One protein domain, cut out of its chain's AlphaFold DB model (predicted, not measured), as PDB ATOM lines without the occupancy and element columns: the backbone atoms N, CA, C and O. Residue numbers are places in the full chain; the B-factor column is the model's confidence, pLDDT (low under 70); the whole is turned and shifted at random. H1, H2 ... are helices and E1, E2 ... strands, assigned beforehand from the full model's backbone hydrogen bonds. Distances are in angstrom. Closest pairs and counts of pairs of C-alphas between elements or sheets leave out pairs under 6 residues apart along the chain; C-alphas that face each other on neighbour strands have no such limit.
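AT A GLANCE: This is residues 33 to 125 of the 125 residues of an uncharacterized protein of Microbulbifer sp. GL-2 (UniProt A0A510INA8). A long hairpin of strands, E4 and E5, reaches out from a small body, with short E1 alongside E5 as the third strand of its sheet. The body is a two-stranded sheet, E2 and E3, with the short helices H1 and H2 near it, and H3 sits between the two sheets, over E5 and close to E3. The printed part has 93 residues, with three named helices and five named strands in the order E1 E2 H1 E3 H2 H3 E4 E5; the class is mixed, helices and strands. The larger sheet runs E1, E5, E4 and the smaller E2, E3, both antiparallel. The whole is compact, with a radius of gyration of the C-alphas of 13.7 A, yet flat in outline, spanning 44 by 32 by 17 A.

HOW THE PARTS SIT: Start at E1, residues 33 to 36, an edge strand antiparallel to E5, residues 115 to 124, at 148 degrees; N 34 and O 122 are within hydrogen-bond range at 3.0 A. On to E2, residues 43 to 47, antiparallel to E3, residues 69 to 73, at 147 degrees; look for N 45 and O 71, 3.1 A apart. H1, residues 49 to 55, and H2, residues 78 to 83, only just touch, with 3 pairs of C-alphas within 8 A, the closest being Phe 55 and Tyr 82 at 5.7 A; their lines are about perpendicular, at 86 degrees. Residues 71 to 72 of E3 also pair, antiparallel, with residues 88 to 89. H3, residues 90 to 94, is on the larger sheet at a height of 8.8 A, over E5; its closest C-alpha pair with E3 is Arg 90 and Val 71, 6.2 A apart. E4, residues 102 to 112, forms a hairpin with E5 at 162 degrees; N 108 and O 119 are 2.8 A apart. E2 and E4 are apart. In H1, H2 and H3 every O i to N i+4 pair is within hydrogen-bond range.

IN THESE COORDINATES: Find C-alpha 33 at (183.796, 218.599, 84.717), where E1 begins. E2 then runs 12.7 A, H1 10.1 A and E3 13.5 A. H2 and H3 are short. From C-alpha 102 at (183.863, 224.523, 92.055), E4 runs 28.2 A to C-alpha 112; E5 returns 28.9 A to C-alpha 124 at (186.151, 221.951, 89.586).

THE WHOLE: The C-alphas farthest apart are those of Lys 66 and Asn 113, 45.6 A; residues 111 to 116 stand free. The link from H1 to E3, residues 56 to 68, is long. The printed part has no cut and ends at Lys 125, the chain's last residue. The mean pLDDT of the printed part is 90.8, and no printed residue is under 70.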
ATOM      1  N   LYS A  33     185.079 218.064  85.173       86.19
ATOM      2  CA  LYS A  33     183.796 218.599  84.717       86.19
ATOM      3  C   LYS A  33     182.658 217.632  85.007       86.19
ATOM      4  O   LYS A  33     182.609 216.547  84.433       86.19
ATOM      5  N   LEU A  34     181.687 218.079  85.800       88.38
ATOM      6  CA  LEU A  34     180.440 217.356  86.060       88.38
ATOM      7  C   LEU A  34     179.268 218.126  85.453       88.38
ATOM      8  O   LEU A  34     179.075 219.299  85.762       88.38
ATOM      9  N   CYS A  35     178.478 217.471  84.599       88.44
ATOM     10  CA  CYS A  35     177.323 218.074  83.936       88.44
ATOM     11  C   CYS A  35     176.011 217.422  84.371       88.44
ATOM     12  O   CYS A  35     175.895 216.200  84.384       88.44
ATOM     13  N   LEU A  36     174.999 218.247  84.629       87.12
ATOM     14  CA  LEU A  36     173.634 217.830  84.924       87.12
ATOM     15  C   LEU A  36     172.703 218.322  83.814       87.12
ATOM     16  O   LEU A  36     172.716 219.500  83.446       87.12
ATOM     17  N   MET A  37     171.889 217.413  83.277       78.75
ATOM     18  CA  MET A  37     170.789 217.736  82.364       78.75
ATOM     19  C   MET A  37     169.545 218.050  83.195       78.75
ATOM     20  O   MET A  37     168.641 217.230  83.321       78.75
ATOM     21  N   GLN A  38     169.546 219.216  83.831       76.12
ATOM     22  CA  GLN A  38     168.461 219.669  84.695       76.12
ATOM     23  C   GLN A  38     168.166 221.147  84.460       76.12
ATOM     24  O   GLN A  38     168.943 221.856  83.812       76.12
ATOM     25  N   HIS A  39     167.032 221.614  84.984       77.00
ATOM     26  CA  HIS A  39     166.685 223.028  84.920       77.00
ATOM     27  C   HIS A  39     167.790 223.886  85.557       77.00
ATOM     28  O   HIS A  39     168.306 223.513  86.613       77.00
ATOM     29  N   PRO A  40     168.178 225.006  84.916       84.75
ATOM     30  CA  PRO A  40     169.110 225.952  85.510       84.75
ATOM     31  C   PRO A  40     168.564 226.490  86.825       84.75
ATOM     32  O   PRO A  40     167.340 226.575  86.976       84.75
ATOM     33  N   PRO A  41     169.453 226.864  87.763       90.69
ATOM     34  CA  PRO A  41     169.009 227.567  88.946       90.69
ATOM     35  C   PRO A  41     168.256 228.820  88.519       90.69
ATOM     36  O   PRO A  41     168.724 229.584  87.672       90.69
ATOM     37  N   THR A  42     167.063 228.984  89.075       93.69
ATOM     38  CA  THR A  42     166.189 230.126  88.813       93.69
ATOM     39  C   THR A  42     166.762 231.384  89.443       93.69
ATOM     40  O   THR A  42     166.663 232.456  88.853       93.69
ATOM     41  N   HIS A  43     167.413 231.239  90.602       95.50
ATOM     42  CA  HIS A  43     167.984 232.344  91.364       95.50
ATOM     43  C   HIS A  43     169.402 232.043  91.835       95.50
ATOM     44  O   HIS A  43     169.775 230.893  92.092       95.50
ATOM     45  N   LYS A  44     170.175 233.118  91.988       95.69
ATOM     46  CA  LYS A  44     171.533 233.121  92.527       95.69
ATOM     47  C   LYS A  44     171.656 234.215  93.580       95.69
ATOM     48  O   LYS A  44     171.074 235.285  93.413       95.69
ATOM     49  N   ALA A  45     172.425 233.959  94.628       96.62
ATOM     50  CA  ALA A  45     172.758 234.946  95.650       96.62
ATOM     51  C   ALA A  45     174.171 234.696  96.191       96.62
ATOM     52  O   ALA A  45     174.743 233.632  95.960       96.62
ATOM     53  N   MET A  46     174.725 235.671  96.908       97.00
ATOM     54  CA  MET A  46     175.986 235.526  97.635       97.00
ATOM     55  C   MET A  46     175.676 235.425  99.120       97.00
ATOM     56  O   MET A  46     175.068 236.346  99.658       97.00
ATOM     57  N   PHE A  47     176.074 234.330  99.760       96.50
ATOM     58  CA  PHE A  47     175.837 234.088 101.183       96.50
ATOM     59  C   PHE A  47     177.149 233.996 101.948       96.50
ATOM     60  O   PHE A  47     178.102 233.359 101.498       96.50
ATOM     61  N   TYR A  48     177.158 234.533 103.164       96.38
ATOM     62  CA  TYR A  48     178.059 234.059 104.205       96.38
ATOM     63  C   TYR A  48     177.618 232.678 104.707       96.38
ATOM     64  O   TYR A  48     176.450 232.289 104.615       96.38
ATOM     65  N   LYS A  49     178.543 231.937 105.329       94.88
ATOM     66  CA  LYS A  49     178.248 230.619 105.916       94.88
ATOM     67  C   LYS A  49     177.019 230.644 106.835       94.88
ATOM     68  O   LYS A  49     176.198 229.736 106.757       94.88
ATOM     69  N   SER A  50     176.880 231.671 107.675       96.19
ATOM     70  CA  SER A  50     175.754 231.836 108.607       96.19
ATOM     71  C   SER A  50     174.398 231.928 107.900       96.19
ATOM     72  O   SER A  50     173.417 231.358 108.375       96.19
ATOM     73  N   GLU A  51     174.340 232.592 106.747       97.56
ATOM     74  CA  GLU A  51     173.122 232.708 105.944       97.56
ATOM     75  C   GLU A  51     172.751 231.368 105.317       97.56
ATOM     76  O   GLU A  51     171.587 230.967 105.376       97.56
ATOM     77  N   LEU A  52     173.738 230.616 104.816       96.69
ATOM     78  CA  LEU A  52     173.497 229.251 104.346       96.69
ATOM     79  C   LEU A  52     173.052 228.332 105.492       96.69
ATOM     80  O   LEU A  52     172.200 227.478 105.281       96.69
ATOM     81  N   CYS A  53     173.560 228.507 106.717       96.12
ATOM     82  CA  CYS A  53     173.078 227.718 107.856       96.12
ATOM     83  C   CYS A  53     171.585 227.967 108.126       96.12
ATOM     84  O   CYS A  53     170.884 227.056 108.553       96.12
ATOM     85  N   LYS A  54     171.106 229.195 107.891       97.31
ATOM     86  CA  LYS A  54     169.726 229.609 108.167       97.31
ATOM     87  C   LYS A  54     168.756 229.255 107.039       97.31
ATOM     88  O   LYS A  54     167.647 228.807 107.308       97.31
ATOM     89  N   PHE A  55     169.163 229.485 105.794       97.94
ATOM     90  CA  PHE A  55     168.288 229.390 104.620       97.94
ATOM     91  C   PHE A  55     168.679 228.266 103.653       97.94
ATOM     92  O   PHE A  55     168.094 228.149 102.575       97.94
ATOM     93  N   GLY A  56     169.691 227.468 103.992       96.88
ATOM     94  CA  GLY A  56     170.183 226.379 103.161       96.88
ATOM     95  C   GLY A  56     169.390 225.089 103.341       96.88
ATOM     96  O   GLY A  56     169.064 224.703 104.462       96.88
ATOM     97  N   LYS A  57     169.161 224.377 102.238       95.31
ATOM     98  CA  LYS A  57     168.394 223.122 102.186       95.31
ATOM     99  C   LYS A  57     169.006 222.010 103.027       95.31
ATOM    100  O   LYS A  57     168.294 221.251 103.671       95.31
ATOM    101  N   GLU A  58     170.329 221.924 103.010       93.88
ATOM    102  CA  GLU A  58     171.115 220.964 103.794       93.88
ATOM    103  C   GLU A  58     171.884 221.681 104.922       93.88
ATOM    104  O   GLU A  58     172.845 221.155 105.487       93.88
ATOM    105  N   GLY A  59     171.490 222.925 105.222       91.94
ATOM    106  CA  GLY A  59     172.248 223.841 106.062       91.94
ATOM    107  C   GLY A  59     173.632 224.152 105.483       91.94
ATOM    108  O   GLY A  59     173.863 224.116 104.272       91.94
ATOM    109  N   CYS A  60     174.575 224.457 106.372       91.50
ATOM    110  CA  CYS A  60     175.938 224.877 106.033       91.50
ATOM    111  C   CYS A  60     177.009 223.805 106.286       91.50
ATOM    112  O   CYS A  60     178.199 224.125 106.399       91.50
ATOM    113  N   SER A  61     176.602 222.539 106.410       85.00
ATOM    114  CA  SER A  61     177.513 221.413 106.619       85.00
ATOM    115  C   SER A  61     178.536 221.321 105.487       85.00
ATOM    116  O   SER A  61     178.194 221.427 104.313       85.00
ATOM    117  N   GLY A  62     179.811 221.154 105.845       78.94
ATOM    118  CA  GLY A  62     180.908 221.060 104.880       78.94
ATOM    119  C   GLY A  62     181.385 222.393 104.293       78.94
ATOM    120  O   GLY A  62     182.401 222.414 103.607       78.94
ATOM    121  N   VAL A  63     180.732 223.520 104.596       85.12
ATOM    122  CA  VAL A  63     181.216 224.840 104.172       85.12
ATOM    123  C   VAL A  63     182.200 225.397 105.201       85.12
ATOM    124  O   VAL A  63     181.844 225.657 106.356       85.12
ATOM    125  N   SER A  64     183.447 225.606 104.782       82.94
ATOM    126  CA  SER A  64     184.515 226.219 105.587       82.94
ATOM    127  C   SER A  64     184.859 227.656 105.165       82.94
ATOM    128  O   SER A  64     185.684 228.290 105.821       82.94
ATOM    129  N   SER A  65     184.210 228.187 104.121       84.56
ATOM    130  CA  SER A  65     184.491 229.535 103.612       84.56
ATOM    131  C   SER A  65     184.206 230.618 104.654       84.56
ATOM    132  O   SER A  65     183.141 230.639 105.279       84.56
ATOM    133  N   LYS A  66     185.163 231.540 104.807       88.00
ATOM    134  CA  LYS A  66     185.009 232.790 105.569       88.00
ATOM    135  C   LYS A  66     184.490 233.939 104.702       88.00
ATOM    136  O   LYS A  66     183.999 234.927 105.238       88.00
ATOM    137  N   GLU A  67     184.588 233.802 103.385       92.94
ATOM    138  CA  GLU A  67     184.138 234.791 102.410       92.94
ATOM    139  C   GLU A  67     182.739 234.442 101.883       92.94
ATOM    140  O   GLU A  67     182.363 233.260 101.897       92.94
ATOM    141  N   PRO A  68     181.964 235.438 101.409       94.31
ATOM    142  CA  PRO A  68     180.712 235.183 100.714       94.31
ATOM    143  C   PRO A  68     180.926 234.271  99.507       94.31
ATOM    144  O   PRO A  68     181.857 234.467  98.729       94.31
ATOM    145  N   PHE A  69     180.029 233.316  99.306       92.06
ATOM    146  CA  PHE A  69     180.081 232.395  98.175       92.06
ATOM    147  C   PHE A  69     178.723 232.299  97.482       92.06
ATOM    148  O   PHE A  69     177.677 232.566  98.077       92.06
ATOM    149  N   GLU A  70     178.745 231.929  96.201       94.19
ATOM    150  CA  GLU A  70     177.527 231.812  95.402       94.19
ATOM    151  C   GLU A  70     176.687 230.617  95.874       94.19
ATOM    152  O   GLU A  70     177.171 229.483  95.980       94.19
ATOM    153  N   VAL A  71     175.406 230.878  96.108       95.50
ATOM    154  CA  VAL A  71     174.371 229.884  96.380       95.50
ATOM    155  C   VAL A  71     173.304 229.929  95.295       95.50
ATOM    156  O   VAL A  71     173.076 230.952  94.645       95.50
ATOM    157  N   LEU A  72     172.650 228.794  95.096       95.69
ATOM    158  CA  LEU A  72     171.727 228.530  94.004       95.69
ATOM    159  C   LEU A  72     170.367 228.113  94.567       95.69
ATOM    160  O   LEU A  72     170.295 227.422  95.583       95.69
ATOM    161  N   CYS A  73     169.289 228.507  93.897       96.12
ATOM    162  CA  CYS A  73     167.936 228.048  94.197       96.12
ATOM    163  C   CYS A  73     167.187 227.738  92.897       96.12
ATOM    164  O   CYS A  73     167.389 228.416  91.890       96.12
ATOM    165  N   ASN A  74     166.310 226.732  92.942       94.38
ATOM    166  CA  ASN A  74     165.507 226.274  91.798       94.38
ATOM    167  C   ASN A  74     164.014 226.597  91.936       94.38
ATOM    168  O   ASN A  74     163.221 226.218  91.076       94.38
ATOM    169  N   LEU A  75     163.604 227.235  93.035       95.38
ATOM    170  CA  LEU A  75     162.211 227.623  93.227       95.38
ATOM    171  C   LEU A  75     161.894 228.855  92.386       95.38
ATOM    172  O   LEU A  75     162.726 229.737  92.205       95.38
ATOM    173  N   GLU A  76     160.667 228.924  91.891       95.12
ATOM    174  CA  GLU A  76     160.223 229.989  90.989       95.12
ATOM    175  C   GLU A  76     160.399 231.395  91.589       95.12
ATOM    176  O   GLU A  76     160.848 232.310  90.904       95.12
ATOM    177  N   TRP A  77     160.141 231.559  92.889       97.12
ATOM    178  CA  TRP A  77     160.150 232.858  93.566       97.12
ATOM    179  C   TRP A  77     161.277 232.951  94.594       97.12
ATOM    180  O   TRP A  77     161.412 232.070  95.446       97.12
ATOM    181  N   VAL A  78     162.015 234.067  94.590       97.31
ATOM    182  CA  VAL A  78     163.081 234.345  95.574       97.31
ATOM    183  C   VAL A  78     162.558 234.236  97.010       97.31
ATOM    184  O   VAL A  78     163.195 233.622  97.862       97.31
ATOM    185  N   SER A  79     161.360 234.757  97.286       97.75
ATOM    186  CA  SER A  79     160.725 234.663  98.609       97.75
ATOM    187  C   SER A  79     160.491 233.216  99.058       97.75
ATOM    188  O   SER A  79     160.653 232.907 100.240       97.75
ATOM    189  N   LYS A  80     160.179 232.301  98.127       97.88
ATOM    190  CA  LYS A  80     160.088 230.862  98.414       97.88
ATOM    191  C   LYS A  80     161.459 230.257  98.705       97.88
ATOM    192  O   LYS A  80     161.558 229.433  99.605       97.88
ATOM    193  N   CYS A  81     162.519 230.696  98.021       97.88
ATOM    194  CA  CYS A  81     163.881 230.243  98.318       97.88
ATOM    195  C   CYS A  81     164.274 230.508  99.778       97.88
ATOM    196  O   CYS A  81     164.837 229.629 100.427       97.88
ATOM    197  N   TYR A  82     163.930 231.686 100.312       97.81
ATOM    198  CA  TYR A  82     164.188 232.026 101.714       97.81
ATOM    199  C   TYR A  82     163.224 231.345 102.694       97.81
ATOM    200  O   TYR A  82     163.675 230.772 103.681       97.81
ATOM    201  N   SER A  83     161.913 231.393 102.443       97.94
ATOM    202  CA  SER A  83     160.907 230.860 103.382       97.94
ATOM    203  C   SER A  83     160.894 229.335 103.482       97.94
ATOM    204  O   SER A  83     160.526 228.806 104.526       97.94
ATOM    205  N   MET A  84     161.315 228.627 102.430       98.00
ATOM    206  CA  MET A  84     161.409 227.162 102.417       98.00
ATOM    207  C   MET A  84     162.831 226.645 102.661       98.00
ATOM    208  O   MET A  84     163.073 225.454 102.479       98.00
ATOM    209  N   SER A  85     163.774 227.525 103.009       97.75
ATOM    210  CA  SER A  85     165.194 227.197 103.162       97.75
ATOM    211  C   SER A  85     165.740 226.362 101.997       97.75
ATOM    212  O   SER A  85     166.304 225.294 102.191       97.75
ATOM    213  N   ALA A  86     165.523 226.807 100.758       97.12
ATOM    214  CA  ALA A  86     165.816 226.013  99.562       97.12
ATOM    215  C   ALA A  86     167.169 226.336  98.908       97.12
ATOM    216  O   ALA A  86     167.471 225.792  97.843       97.12
ATOM    217  N   TRP A  87     167.971 227.220  99.506       97.56
ATOM    218  CA  TRP A  87     169.271 227.596  98.953       97.56
ATOM    219  C   TRP A  87     170.273 226.448  99.063       97.56
ATOM    220  O   TRP A  87     170.287 225.701 100.038       97.56
ATOM    221  N   GLN A  88     171.129 226.304  98.063       95.56
ATOM    222  CA  GLN A  88     172.160 225.275  98.023       95.56
ATOM    223  C   GLN A  88     173.498 225.904  97.651       95.56
ATOM    224  O   GLN A  88     173.561 226.751  96.760       95.56
ATOM    225  N   SER A  89     174.586 225.479  98.290       94.00
ATOM    226  CA  SER A  89     175.925 225.775  97.774       94.00
ATOM    227  C   SER A  89     176.128 225.116  96.403       94.00
ATOM    228  O   SER A  89     175.397 224.192  96.026       94.00
ATOM    229  N   ARG A  90     177.149 225.546  95.650       92.31
ATOM    230  CA  ARG A  90     177.511 224.896  94.376       92.31
ATOM    231  C   ARG A  90     177.711 223.388  94.556       92.31
ATOM    232  O   ARG A  90     177.149 222.599  93.804       92.31
ATOM    233  N   ASN A  91     178.438 222.976  95.591       91.56
ATOM    234  CA  ASN A  91     178.698 221.566  95.881       91.56
ATOM    235  C   ASN A  91     177.407 220.789  96.154       91.56
ATOM    236  O   ASN A  91     177.205 219.736  95.559       91.56
ATOM    237  N   GLN A  92     176.506 221.335  96.976       91.88
ATOM    238  CA  GLN A  92     175.206 220.716  97.264       91.88
ATOM    239  C   GLN A  92     174.353 220.579  95.995       91.88
ATOM    240  O   GLN A  92     173.760 219.532  95.745       91.88
ATOM    241  N   TYR A  93     174.336 221.610  95.147       92.25
ATOM    242  CA  TYR A  93     173.599 221.592  93.885       92.25
ATOM    243  C   TYR A  93     174.095 220.496  92.925       92.25
ATOM    244  O   TYR A  93     173.289 219.809  92.297       92.25
ATOM    245  N   PHE A  94     175.416 220.307  92.834       91.44
ATOM    246  CA  PHE A  94     176.042 219.291  91.983       91.44
ATOM    247  C   PHE A  94     176.270 217.938  92.675       91.44
ATOM    248  O   PHE A  94     176.805 217.029  92.046       91.44
ATOM    249  N   LYS A  95     175.856 217.785  93.942       90.38
ATOM    250  CA  LYS A  95     176.122 216.602  94.785       90.38
ATOM    251  C   LYS A  95     177.612 216.235  94.861       90.38
ATOM    252  O   LYS A  95     177.975 215.061  94.862       90.38
ATOM    253  N   LEU A  96     178.473 217.246  94.901       89.25
ATOM    254  CA  LEU A  96     179.919 217.095  95.043       89.25
ATOM    255  C   LEU A  96     180.319 217.076  96.521       89.25
ATOM    256  O   LEU A  96     179.644 217.672  97.364       89.25
ATOM    257  N   SER A  97     181.454 216.441  96.828       88.00
ATOM    258  CA  SER A  97     182.057 216.512  98.165       88.00
ATOM    259  C   SER A  97     182.303 217.977  98.564       88.00
ATOM    260  O   SER A  97     182.718 218.765  97.709       88.00
ATOM    261  N   PRO A  98     182.125 218.369  99.839       84.44
ATOM    262  CA  PRO A  98     182.424 219.728 100.293       84.44
ATOM    263  C   PRO A  98     183.896 220.140 100.148       84.44
ATOM    264  O   PRO A  98     184.201 221.326 100.173       84.44
ATOM    265  N   SER A  99     184.806 219.172  99.995       83.75
ATOM    266  CA  SER A  99     186.236 219.415  99.766       83.75
ATOM    267  C   SER A  99     186.574 219.869  98.343       83.75
ATOM    268  O   SER A  99     187.697 220.296  98.106       83.75
ATOM    269  N   VAL A 100     185.645 219.722  97.395       87.81
ATOM    270  CA  VAL A 100     185.862 220.041  95.978       87.81
ATOM    271  C   VAL A 100     185.657 221.531  95.741       87.81
ATOM    272  O   VAL A 100     184.632 222.090  96.134       87.81
ATOM    273  N   GLU A 101     186.584 222.180  95.043       87.12
ATOM    274  CA  GLU A 101     186.459 223.600  94.729       87.12
ATOM    275  C   GLU A 101     185.831 223.795  93.344       87.12
ATOM    276  O   GLU A 101     186.466 223.591  92.308       87.12
ATOM    277  N   VAL A 102     184.561 224.211  93.311       87.38
ATOM    278  CA  VAL A 102     183.863 224.523  92.055       87.38
ATOM    279  C   VAL A 102     184.241 225.925  91.579       87.38
ATOM    280  O   VAL A 102     183.607 226.920  91.952       87.38
ATOM    281  N   ALA A 103     185.239 225.990  90.701       84.38
ATOM    282  CA  ALA A 103     185.745 227.231  90.126       84.38
ATOM    283  C   ALA A 103     184.699 227.955  89.265       84.38
ATOM    284  O   ALA A 103     184.529 229.170  89.372       84.38
ATOM    285  N   ASN A 104     183.966 227.222  88.418       84.19
ATOM    286  CA  ASN A 104     183.021 227.831  87.483       84.19
ATOM    287  C   ASN A 104     181.795 226.951  87.206       84.19
ATOM    288  O   ASN A 104     181.873 225.724  87.223       84.19
ATOM    289  N   ILE A 105     180.667 227.587  86.880       87.25
ATOM    290  CA  ILE A 105     179.451 226.933  86.398       87.25
ATOM    291  C   ILE A 105     179.127 227.467  85.003       87.25
ATOM    292  O   ILE A 105     178.840 228.647  84.824       87.25
ATOM    293  N   SER A 106     179.125 226.581  84.009       88.62
ATOM    294  CA  SER A 106     178.752 226.902  82.627       88.62
ATOM    295  C   SER A 106     177.386 226.321  82.274       88.62
ATOM    296  O   SER A 106     177.064 225.217  82.706       88.62
ATOM    297  N   GLN A 107     176.628 227.008  81.426       89.31
ATOM    298  CA  GLN A 107     175.361 226.518  80.889       89.31
ATOM    299  C   GLN A 107     175.465 226.343  79.371       89.31
ATOM    300  O   GLN A 107     176.001 227.198  78.669       89.31
ATOM    301  N   ARG A 108     174.913 225.244  78.858       87.62
ATOM    302  CA  ARG A 108     174.707 224.998  77.432       87.62
ATOM    303  C   ARG A 108     173.240 224.661  77.203       87.62
ATOM    304  O   ARG A 108     172.682 223.817  77.894       87.62
ATOM    305  N   VAL A 109     172.628 225.312  76.222       88.00
ATOM    306  CA  VAL A 109     171.280 224.983  75.757       88.00
ATOM    307  C   VAL A 109     171.413 224.313  74.398       88.00
ATOM    308  O   VAL A 109     172.083 224.840  73.513       88.00
ATOM    309  N   THR A 110     170.799 223.150  74.244       87.88
ATOM    310  CA  THR A 110     170.702 222.428  72.976       87.88
ATOM    311  C   THR A 110     169.238 222.141  72.665       87.88
ATOM    312  O   THR A 110     168.381 222.163  73.546       87.88
ATOM    313  N   PHE A 111     168.940 221.889  71.395       87.44
ATOM    314  CA  PHE A 111     167.627 221.426  70.962       87.44
ATOM    315  C   PHE A 111     167.792 220.018  70.399       87.44
ATOM    316  O   PHE A 111     168.600 219.806  69.497       87.44
ATOM    317  N   SER A 112     167.064 219.052  70.952       83.81
ATOM    318  CA  SER A 112     167.051 217.666  70.479       83.81
ATOM    319  C   SER A 112     165.600 217.257  70.263       83.81
ATOM    320  O   SER A 112     164.786 217.391  71.173       83.81
ATOM    321  N   ASN A 113     165.261 216.838  69.039       85.25
ATOM    322  CA  ASN A 113     163.894 216.477  68.637       85.25
ATOM    323  C   ASN A 113     162.843 217.561  68.957       85.25
ATOM    324  O   ASN A 113     161.750 217.262  69.426       85.25
ATOM    325  N   GLY A 114     163.191 218.838  68.760       85.75
ATOM    326  CA  GLY A 114     162.304 219.975  69.044       85.75
ATOM    327  C   GLY A 114     162.162 220.339  70.529       85.75
ATOM    328  O   GLY A 114     161.613 221.393  70.841       85.75
ATOM    329  N   ALA A 115     162.704 219.538  71.451       85.31
ATOM    330  CA  ALA A 115     162.716 219.841  72.876       85.31
ATOM    331  C   ALA A 115     163.963 220.651  73.267       85.31
ATOM    332  O   ALA A 115     165.087 220.330  72.868       85.31
ATOM    333  N   LYS A 116     163.771 221.691  74.090       85.62
ATOM    334  CA  LYS A 116     164.862 222.472  74.687       85.62
ATOM    335  C   LYS A 116     165.496 221.678  75.828       85.62
ATOM    336  O   LYS A 116     164.865 221.444  76.855       85.62
ATOM    337  N   VAL A 117     166.768 221.342  75.681       86.88
ATOM    338  CA  VAL A 117     167.579 220.662  76.692       86.88
ATOM    339  C   VAL A 117     168.578 221.661  77.261       86.88
ATOM    340  O   VAL A 117     169.316 222.313  76.526       86.88
ATOM    341  N   THR A 118     168.603 221.809  78.584       87.50
ATOM    342  CA  THR A 118     169.611 222.632  79.265       87.50
ATOM    343  C   THR A 118     170.567 221.725  80.022       87.50
ATOM    344  O   THR A 118     170.148 220.913  80.843       87.50
ATOM    345  N   THR A 119     171.855 221.863  79.732       89.56
ATOM    346  CA  THR A 119     172.942 221.187  80.434       89.56
ATOM    347  C   THR A 119     173.731 222.226  81.210       89.56
ATOM    348  O   THR A 119     174.178 223.227  80.650       89.56
ATOM    349  N   ILE A 120     173.940 221.982  82.494       90.69
ATOM    350  CA  ILE A 120     174.716 222.859  83.368       90.69
ATOM    351  C   ILE A 120     175.907 222.058  83.850       90.69
ATOM    352  O   ILE A 120     175.736 220.923  84.283       90.69
ATOM    353  N   CYS A 121     177.097 222.632  83.784       90.19
ATOM    354  CA  CYS A 121     178.314 221.944  84.171       90.19
ATOM    355  C   CYS A 121     179.091 222.740  85.210       90.19
ATOM    356  O   CYS A 121     179.378 223.914  84.980       90.19
ATOM    357  N   ALA A 122     179.457 222.074  86.299       90.62
ATOM    358  CA  ALA A 122     180.472 222.526  87.232       90.62
ATOM    359  C   ALA A 122     181.853 222.143  86.697       90.62
ATOM    360  O   ALA A 122     182.072 220.994  86.315       90.62
ATOM    361  N   HIS A 123     182.762 223.109  86.687       89.88
ATOM    362  CA  HIS A 123     184.188 222.907  86.460       89.88
ATOM    363  C   HIS A 123     184.879 223.063  87.807       89.88
ATOM    364  O   HIS A 123     184.712 224.101  88.457       89.88
ATOM    365  N   TYR A 124     185.587 222.031  88.243       84.25
ATOM    366  CA  TYR A 124     186.151 221.951  89.586       84.25
ATOM    367  C   TYR A 124     187.573 221.381  89.576       84.25
ATOM    368  O   TYR A 124     188.011 220.813  88.572       84.25
ATOM    369  N   LYS A 125     188.296 221.612  90.671       75.75
ATOM    370  CA  LYS A 125     189.628 221.055  90.942       75.75
ATOM    371  C   LYS A 125     189.559 220.000  92.035       75.75
ATOM    372  O   LYS A 125     188.666 220.127  92.910       75.75
TER     373      LYS A 125